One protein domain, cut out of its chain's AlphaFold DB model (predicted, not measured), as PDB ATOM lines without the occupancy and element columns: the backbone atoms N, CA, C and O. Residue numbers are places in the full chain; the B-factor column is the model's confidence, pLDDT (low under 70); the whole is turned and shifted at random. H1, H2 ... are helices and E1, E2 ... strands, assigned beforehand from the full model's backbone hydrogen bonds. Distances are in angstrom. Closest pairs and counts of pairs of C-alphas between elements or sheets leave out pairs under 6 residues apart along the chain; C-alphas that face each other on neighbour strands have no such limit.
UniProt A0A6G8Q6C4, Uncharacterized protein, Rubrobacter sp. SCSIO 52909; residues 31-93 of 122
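This is residues 31 to 93 of the 122 residues of an uncharacterized protein of Rubrobacter sp. SCSIO 52909 (UniProt A0A6G8Q6C4). A small twisted sheet of four strands makes one side of the domain, and a single helix, H1, packs on it with one end only, residues 77 to 83. The other end of H1 reaches away from the sheet, and residues 67 to 72, at the turn into the helix and its first two residues, stick out. The printed part has 63 residues with four named strands and then one named helix, in the order E1, E2, E3, E4, H1; the sheet's order is also E1, E2, E3, E4, antiparallel throughout. The class is mixed, helices and strands, with under half of the residues in named elements. The whole is compact, with a radius of gyration of the C-alphas of 10.5 A and spans of 29 by 25 by 19 A.

E1, residues 34 to 36, E2, residues 39 to 44, E3, residues 49 to 52, and E4, residues 56 to 59, form a meander, each strand the antiparallel neighbour of the one before. E1 and E2 are a hairpin at 131 degrees, with N 34 and O 44 2.9 A apart, within hydrogen-bond range. The hairpin E2 and E3 has N 51 and O 43 at 2.8 A, and the hairpin E3 and E4 has N 50 and O 58 at 2.8 A, both within that range. The edge strands E1 and E4 are apart. The sheet is only just strongly twisted, its C-alphas lying up to 4.1 A off the best plane. H1, residues 71 to 83, is on the sheet but only grazes it; its closest C-alphas to E3 are Cys 81 and Leu 50, 7.4 A apart. In H1 every O i to N i+4 pair is within hydrogen-bond range.

E1 begins at C-alpha 34, (5.898, 26.923, -74.365). E2 is 10.5 A long, E4 10.2 A and E3 9.9 A. H1 measures 18.5 A and ends at C-alpha 83, (-4.074, 21.222, -80.024).

The C-alphas farthest apart, of Gly 31 and Arg 71, are 29.4 A apart. The printed part has no cut, and the link E4 to H1 is long, with 11 residues. Confidence is under 70 at residues 37 to 38, 55 to 56, 64 to 73 and 88 to 93.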
ATOM      1  N   GLY A  31       6.516  34.349 -69.484       76.25
ATOM      2  CA  GLY A  31       7.500  33.452 -68.879       76.25
ATOM      3  C   GLY A  31       7.090  31.976 -68.897       76.25
ATOM      4  O   GLY A  31       7.969  31.113 -68.885       76.25
ATOM      5  N   SER A  32       5.789  31.679 -68.966       78.44
ATOM      6  CA  SER A  32       5.250  30.317 -69.098       78.44
ATOM      7  C   SER A  32       5.030  29.875 -70.543       78.44
ATOM      8  O   SER A  32       4.561  28.758 -70.765       78.44
ATOM      9  N   ALA A  33       5.361  30.719 -71.525       81.62
ATOM     10  CA  ALA A  33       5.172  30.406 -72.931       81.62
ATOM     11  C   ALA A  33       5.982  29.163 -73.334       81.62
ATOM     12  O   ALA A  33       7.208  29.123 -73.207       81.62
ATOM     13  N   VAL A  34       5.286  28.147 -73.841       83.94
ATOM     14  CA  VAL A  34       5.898  26.923 -74.365       83.94
ATOM     15  C   VAL A  34       5.605  26.771 -75.856       83.94
ATOM     16  O   VAL A  34       4.509  27.121 -76.294       83.94
ATOM     17  N   PRO A  35       6.545  26.235 -76.655       83.62
ATOM     18  CA  PRO A  35       6.298  25.963 -78.067       83.62
ATOM     19  C   PRO A  35       5.120  25.009 -78.253       83.62
ATOM     20  O   PRO A  35       5.009  24.004 -77.541       83.62
ATOM     21  N   VAL A  36       4.271  25.280 -79.243       80.56
ATOM     22  CA  VAL A  36       3.202  24.347 -79.599       80.56
ATOM     23  C   VAL A  36       3.825  23.139 -80.319       80.56
ATOM     24  O   VAL A  36       4.565  23.323 -81.286       80.56
ATOM     25  N   PRO A  37       3.535  21.885 -79.910       69.00
ATOM     26  CA  PRO A  37       4.241  20.695 -80.404       69.00
ATOM     27  C   PRO A  37       4.231  20.509 -81.927       69.00
ATOM     28  O   PRO A  37       5.154  19.910 -82.477       69.00
ATOM     29  N   SER A  38       3.191  21.001 -82.602       69.88
ATOM     30  CA  SER A  38       3.009  20.863 -84.050       69.88
ATOM     31  C   SER A  38       3.352  22.128 -84.834       69.88
ATOM     32  O   SER A  38       3.265  22.104 -86.059       69.88
ATOM     33  N   ASN A  39       3.679  23.236 -84.159       72.69
ATOM     34  CA  ASN A  39       3.888  24.521 -84.814       72.69
ATOM     35  C   ASN A  39       4.913  25.365 -84.037       72.69
ATOM     36  O   ASN A  39       4.590  25.969 -83.018       72.69
ATOM     37  N   SER A  40       6.167  25.358 -84.501       75.94
ATOM     38  CA  SER A  40       7.307  25.987 -83.812       75.94
ATOM     39  C   SER A  40       7.257  27.509 -83.784       75.94
ATOM     40  O   SER A  40       7.915  28.121 -82.947       75.94
ATOM     41  N   ASP A  41       6.487  28.102 -84.693       79.25
ATOM     42  CA  ASP A  41       6.356  29.554 -84.834       79.25
ATOM     43  C   ASP A  41       5.378  30.134 -83.797       79.25
ATOM     44  O   ASP A  41       5.327  31.348 -83.571       79.25
ATOM     45  N   TYR A  42       4.637  29.246 -83.125       80.69
ATOM     46  CA  TYR A  42       3.680  29.576 -82.089       80.69
ATOM     47  C   TYR A  42       4.128  29.067 -80.727       80.69
ATOM     48  O   TYR A  42       4.582  27.934 -80.547       80.69
ATOM     49  N   GLN A  43       3.919  29.916 -79.735       86.00
ATOM     50  CA  GLN A  43       4.041  29.568 -78.332       86.00
ATOM     51  C   GLN A  43       2.692  29.783 -77.657       86.00
ATOM     52  O   GLN A  43       1.890  30.598 -78.111       86.00
ATOM     53  N   ILE A  44       2.435  29.051 -76.582       85.19
ATOM     54  CA  ILE A  44       1.225  29.213 -75.785       85.19
ATOM     55  C   ILE A  44       1.575  29.364 -74.310       85.19
ATOM     56  O   ILE A  44       2.413  28.621 -73.793       85.19
ATOM     57  N   THR A  45       0.971  30.343 -73.644       84.50
ATOM     58  CA  THR A  45       1.111  30.521 -72.192       84.50
ATOM     59  C   THR A  45       0.257  29.506 -71.434       84.50
ATOM     60  O   THR A  45      -0.661  28.896 -71.992       84.50
ATOM     61  N   ALA A  46       0.529  29.333 -70.138       81.38
ATOM     62  CA  ALA A  46      -0.302  28.490 -69.273       81.38
ATOM     63  C   ALA A  46      -1.768  28.962 -69.216       81.38
ATOM     64  O   ALA A  46      -2.673  28.144 -69.050       81.38
ATOM     65  N   ASP A  47      -1.988  30.260 -69.421       75.94
ATOM     66  CA  ASP A  47      -3.296  30.914 -69.415       75.94
ATOM     67  C   ASP A  47      -3.947  30.963 -70.805       75.94
ATOM     68  O   ASP A  47      -4.893  31.707 -71.012       75.94
ATOM     69  N   GLY A  48      -3.451  30.193 -71.782       78.88
ATOM     70  CA  GLY A  48      -4.109  30.036 -73.082       78.88
ATOM     71  C   GLY A  48      -3.974  31.225 -74.035       78.88
ATOM     72  O   GLY A  48      -4.793  31.370 -74.945       78.88
ATOM     73  N   HIS A  49      -2.933  32.047 -73.880       84.25
ATOM     74  CA  HIS A  49      -2.586  33.075 -74.856       84.25
ATOM     75  C   HIS A  49      -1.610  32.535 -75.900       84.25
ATOM     76  O   HIS A  49      -0.543  32.018 -75.567       84.25
ATOM     77  N   LEU A  50      -1.961  32.703 -77.169       83.62
ATOM     78  CA  LEU A  50      -1.118  32.408 -78.319       83.62
ATOM     79  C   LEU A  50      -0.142  33.551 -78.571       83.62
ATOM     80  O   LEU A  50      -0.569  34.692 -78.717       83.62
ATOM     81  N   ILE A  51       1.141  33.222 -78.690       83.44
ATOM     82  CA  ILE A  51       2.226  34.133 -79.043       83.44
ATOM     83  C   ILE A  51       2.782  33.720 -80.406       83.44
ATOM     84  O   ILE A  51       3.289  32.607 -80.551       83.44
ATOM     85  N   TYR A  52       2.723  34.615 -81.388       80.25
ATOM     86  CA  TYR A  52       3.350  34.421 -82.701       80.25
ATOM     87  C   TYR A  52       4.649  35.217 -82.798       80.25
ATOM     88  O   TYR A  52       4.641  36.428 -82.552       80.25
ATOM     89  N   GLU A  53       5.754  34.528 -83.101       74.69
ATOM     90  CA  GLU A  53       7.114  35.087 -83.243       74.69
ATOM     91  C   GLU A  53       7.589  36.006 -82.090       74.69
ATOM     92  O   GLU A  53       8.559  36.743 -82.225       74.69
ATOM     93  N   GLY A  54       6.944  35.933 -80.922       71.44
ATOM     94  CA  GLY A  54       7.284  36.727 -79.735       71.44
ATOM     95  C   GLY A  54       6.533  38.056 -79.587       71.44
ATOM     96  O   GLY A  54       6.651  38.668 -78.531       71.44
ATOM     97  N   ASP A  55       5.736  38.469 -80.576       66.19
ATOM     98  CA  ASP A  55       5.133  39.813 -80.602       66.19
ATOM     99  C   ASP A  55       3.600  39.819 -80.521       66.19
ATOM    100  O   ASP A  55       3.013  40.678 -79.860       66.19
ATOM    101  N   THR A  56       2.913  38.895 -81.200       69.56
ATOM    102  CA  THR A  56       1.440  38.942 -81.270       69.56
ATOM    103  C   THR A  56       0.823  38.038 -80.223       69.56
ATOM    104  O   THR A  56       0.979  36.827 -80.324       69.56
ATOM    105  N   VAL A  57       0.083  38.627 -79.284       75.38
ATOM    106  CA  VAL A  57      -0.715  37.904 -78.287       75.38
ATOM    107  C   VAL A  57      -2.178  37.891 -78.705       75.38
ATOM    108  O   VAL A  57      -2.777  38.951 -78.881       75.38
ATOM    109  N   ILE A  58      -2.771  36.706 -78.803       76.75
ATOM    110  CA  ILE A  58      -4.226  36.542 -78.884       76.75
ATOM    111  C   ILE A  58      -4.678  35.506 -77.855       76.75
ATOM    112  O   ILE A  58      -4.073  34.443 -77.744       76.75
ATOM    113  N   GLY A  59      -5.714  35.810 -77.072       79.56
ATOM    114  CA  GLY A  59      -6.345  34.808 -76.211       79.56
ATOM    115  C   GLY A  59      -7.041  33.745 -77.057       79.56
ATOM    116  O   GLY A  59      -7.728  34.077 -78.027       79.56
ATOM    117  N   CYS A  60      -6.883  32.464 -76.727       80.06
ATOM    118  CA  CYS A  60      -7.592  31.386 -77.421       80.06
ATOM    119  C   CYS A  60      -9.128  31.499 -77.306       80.06
ATOM    120  O   CYS A  60      -9.859  30.978 -78.154       80.06
ATOM    121  N   GLU A  61      -9.631  32.216 -76.301       75.00
ATOM    122  CA  GLU A  61     -11.029  32.626 -76.153       75.00
ATOM    123  C   GLU A  61     -11.473  33.692 -77.164       75.00
ATOM    124  O   GLU A  61     -12.646  33.724 -77.558       75.00
ATOM    125  N   ASP A  62     -10.537  34.529 -77.609       73.69
ATOM    126  CA  ASP A  62     -10.763  35.657 -78.513       73.69
ATOM    127  C   ASP A  62     -10.565  35.285 -79.985       73.69
ATOM    128  O   ASP A  62     -10.915  36.061 -80.881       73.69
ATOM    129  N   VAL A  63     -10.071  34.073 -80.257       74.25
ATOM    130  CA  VAL A  63     -10.035  33.493 -81.600       74.25
ATOM    131  C   VAL A  63     -11.479  33.289 -82.062       74.25
ATOM    132  O   VAL A  63     -12.142  32.296 -81.748       74.25
ATOM    133  N   ARG A  64     -11.993  34.268 -82.815       67.25
ATOM    134  CA  ARG A  64     -13.367  34.311 -83.343       67.25
ATOM    135  C   ARG A  64     -13.373  34.635 -84.839       67.25
ATOM    136  O   ARG A  64     -12.486  35.341 -85.311       67.25
ATOM    137  N   PRO A  65     -14.389  34.176 -85.595       55.69
ATOM    138  CA  PRO A  65     -14.468  34.419 -87.037       55.69
ATOM    139  C   PRO A  65     -14.614  35.907 -87.399       55.69
ATOM    140  O   PRO A  65     -14.390  36.268 -88.550       55.69
ATOM    141  N   ASP A  66     -14.979  36.751 -86.428       57.69
ATOM    142  CA  ASP A  66     -15.096  38.205 -86.565       57.69
ATOM    143  C   ASP A  66     -13.799  38.955 -86.198       57.69
ATOM    144  O   ASP A  66     -13.775  40.188 -86.208       57.69
ATOM    145  N   PHE A  67     -12.722  38.240 -85.851       62.41
ATOM    146  CA  PHE A  67     -11.411  38.845 -85.635       62.41
ATOM    147  C   PHE A  67     -10.915  39.467 -86.948       62.41
ATOM    148  O   PHE A  67     -11.154  38.930 -88.030       62.41
ATOM    149  N   VAL A  68     -10.225  40.609 -86.871       60.69
ATOM    150  CA  VAL A  68      -9.746  41.381 -88.039       60.69
ATOM    151  C   VAL A  68      -8.514  40.707 -88.671       60.69
ATOM    152  O   VAL A  68      -7.494  41.338 -88.932       60.69
ATOM    153  N   ALA A  69      -8.587  39.399 -88.893       63.78
ATOM    154  CA  ALA A  69      -7.586  38.602 -89.581       63.78
ATOM    155  C   ALA A  69      -8.238  37.846 -90.748       63.78
ATOM    156  O   ALA A  69      -9.434  37.540 -90.714       63.78
ATOM    157  N   PRO A  70      -7.475  37.531 -91.808       68.19
ATOM    158  CA  PRO A  70      -7.948  36.650 -92.862       68.19
ATOM    159  C   PRO A  70      -8.413  35.309 -92.284       68.19
ATOM    160  O   PRO A  70      -7.823  34.761 -91.355       68.19
ATOM    161  N   ARG A  71      -9.490  34.774 -92.866       66.12
ATOM    162  CA  ARG A  71     -10.191  33.574 -92.387       66.12
ATOM    163  C   ARG A  71      -9.271  32.365 -92.191       66.12
ATOM    164  O   ARG A  71      -9.516  31.564 -91.298       66.12
ATOM    165  N   GLU A  72      -8.252  32.236 -93.031       66.31
ATOM    166  CA  GLU A  72      -7.254  31.165 -92.974       66.31
ATOM    167  C   GLU A  72      -6.433  31.236 -91.679       66.31
ATOM    168  O   GLU A  72      -6.304  30.225 -90.997       66.31
ATOM    169  N   LEU A  73      -6.005  32.436 -91.266       68.81
ATOM    170  CA  LEU A  73      -5.267  32.638 -90.014       68.81
ATOM    171  C   LEU A  73      -6.131  32.356 -88.785       68.81
ATOM    172  O   LEU A  73      -5.658  31.762 -87.826       68.81
ATOM    173  N   TYR A  74      -7.411  32.736 -88.816       71.44
ATOM    174  CA  TYR A  74      -8.341  32.386 -87.739       71.44
ATOM    175  C   TYR A  74      -8.497  30.862 -87.595       71.44
ATOM    176  O   TYR A  74      -8.517  30.343 -86.481       71.44
ATOM    177  N   GLN A  75      -8.621  30.138 -88.713       75.44
ATOM    178  CA  GLN A  75      -8.766  28.681 -88.687       75.44
ATOM    179  C   GLN A  75      -7.501  28.004 -88.164       75.44
ATOM    180  O   GLN A  75      -7.592  27.130 -87.308       75.44
ATOM    181  N   GLU A  76      -6.339  28.461 -88.617       80.00
ATOM    182  CA  GLU A  76      -5.047  27.987 -88.133       80.00
ATOM    183  C   GLU A  76      -4.878  28.236 -86.624       80.00
ATOM    184  O   GLU A  76      -4.585  27.307 -85.873       80.00
ATOM    185  N   GLN A  77      -5.157  29.451 -86.144       77.56
ATOM    186  CA  GLN A  77      -5.092  29.786 -84.716       77.56
ATOM    187  C   GLN A  77      -6.060  28.941 -83.880       77.56
ATOM    188  O   GLN A  77      -5.696  28.455 -82.810       77.56
ATOM    189  N   ALA A  78      -7.276  28.710 -84.377       79.62
ATOM    190  CA  ALA A  78      -8.272  27.865 -83.723       79.62
ATOM    191  C   ALA A  78      -7.804  26.407 -83.592       79.62
ATOM    192  O   ALA A  78      -8.010  25.777 -82.550       79.62
ATOM    193  N   GLU A  79      -7.165  25.868 -84.632       81.50
ATOM    194  CA  GLU A  79      -6.587  24.523 -84.611       81.50
ATOM    195  C   GLU A  79      -5.417  24.429 -83.629       81.50
ATOM    196  O   GLU A  79      -5.343  23.474 -82.852       81.50
ATOM    197  N   ILE A  80      -4.544  25.435 -83.609       82.75
ATOM    198  CA  ILE A  80      -3.396  25.516 -82.698       82.75
ATOM    199  C   ILE A  80      -3.860  25.589 -81.238       82.75
ATOM    200  O   ILE A  80      -3.407  24.801 -80.405       82.75
ATOM    201  N   CYS A  81      -4.822  26.462 -80.937       82.62
ATOM    202  CA  CYS A  81      -5.455  26.560 -79.624       82.62
ATOM    203  C   CYS A  81      -6.061  25.221 -79.176       82.62
ATOM    204  O   CYS A  81      -5.821  24.761 -78.059       82.62
ATOM    205  N   ALA A  82      -6.786  24.535 -80.066       82.44
ATOM    206  CA  ALA A  82      -7.366  23.230 -79.764       82.44
ATOM    207  C   ALA A  82      -6.300  22.155 -79.488       82.44
ATOM    208  O   ALA A  82      -6.465  21.360 -78.560       82.44
ATOM    209  N   GLN A  83      -5.199  22.139 -80.249       80.31
ATOM    210  CA  GLN A  83      -4.074  21.222 -80.024       80.31
ATOM    211  C   GLN A  83      -3.376  21.469 -78.686       80.31
ATOM    212  O   GLN A  83      -2.924  20.523 -78.043       80.31
ATOM    213  N   ALA A  84      -3.330  22.725 -78.252       75.88
ATOM    214  CA  ALA A  84      -2.780  23.107 -76.964       75.88
ATOM    215  C   ALA A  84      -3.750  22.898 -75.783       75.88
ATOM    216  O   ALA A  84      -3.385  23.147 -74.639       75.88
ATOM    217  N   GLY A  85      -4.971  22.410 -76.035       79.38
ATOM    218  CA  GLY A  85      -5.966  22.121 -74.997       79.38
ATOM    219  C   GLY A  85      -6.942  23.262 -74.695       79.38
ATOM    220  O   GLY A  85      -7.764  23.120 -73.791       79.38
ATOM    221  N   PHE A  86      -6.917  24.342 -75.480       78.75
ATOM    222  CA  PHE A  86      -7.772  25.525 -75.341       78.75
ATOM    223  C   PHE A  86      -8.731  25.649 -76.539       78.75
ATOM    224  O   PHE A  86      -8.528  26.478 -77.417       78.75
ATOM    225  N   PRO A  87      -9.771  24.807 -76.663       70.69
ATOM    226  CA  PRO A  87     -10.663  24.868 -77.816       70.69
ATOM    227  C   PRO A  87     -11.414  26.216 -77.884       70.69
ATOM    228  O   PRO A  87     -11.976  26.645 -76.871       70.69
ATOM    229  N   PRO A  88     -11.503  26.846 -79.071       64.50
ATOM    230  CA  PRO A  88     -12.134  28.153 -79.238       64.50
ATOM    231  C   PRO A  88     -13.610  28.120 -78.829       64.50
ATOM    232  O   PRO A  88     -14.344  27.169 -79.120       64.50
ATOM    233  N   GLY A  89     -14.059  29.171 -78.142       56.47
ATOM    234  CA  GLY A  89     -15.443  29.303 -77.680       56.47
ATOM    235  C   GLY A  89     -15.810  28.461 -76.450       56.47
ATOM    236  O   GLY A  89     -16.972  28.485 -76.037       56.47
ATOM    237  N   LYS A  90     -14.861  27.742 -75.836       52.78
ATOM    238  CA  LYS A  90     -15.004  27.304 -74.442       52.78
ATOM    239  C   LYS A  90     -14.351  28.331 -73.529       52.78
ATOM    240  O   LYS A  90     -13.302  28.867 -73.862       52.78
ATOM    241  N   ALA A  91     -14.974  28.581 -72.377       49.41
ATOM    242  CA  ALA A  91     -14.297  29.277 -71.291       49.41
ATOM    243  C   ALA A  91     -12.990  28.533 -71.001       49.41
ATOM    244  O   ALA A  91     -13.001  27.293 -70.950       49.41
ATOM    245  N   LEU A  92     -11.888  29.272 -70.855       51.38
ATOM    246  CA  LEU A  92     -10.647  28.675 -70.388       51.38
ATOM    247  C   LEU A  92     -10.931  27.921 -69.088       51.38
ATOM    248  O   LEU A  92     -11.776  28.369 -68.303       51.38
ATOM    249  N   PRO A  93     -10.304  26.751 -68.876       44.94
ATOM    250  CA  PRO A  93     -10.425  26.060 -67.603       44.94
ATOM    251  C   PRO A  93     -10.093  27.055 -66.487       44.94
ATOM    252  O   PRO A  93      -9.021  27.649 -66.525       44.94
TER     253      PRO A  93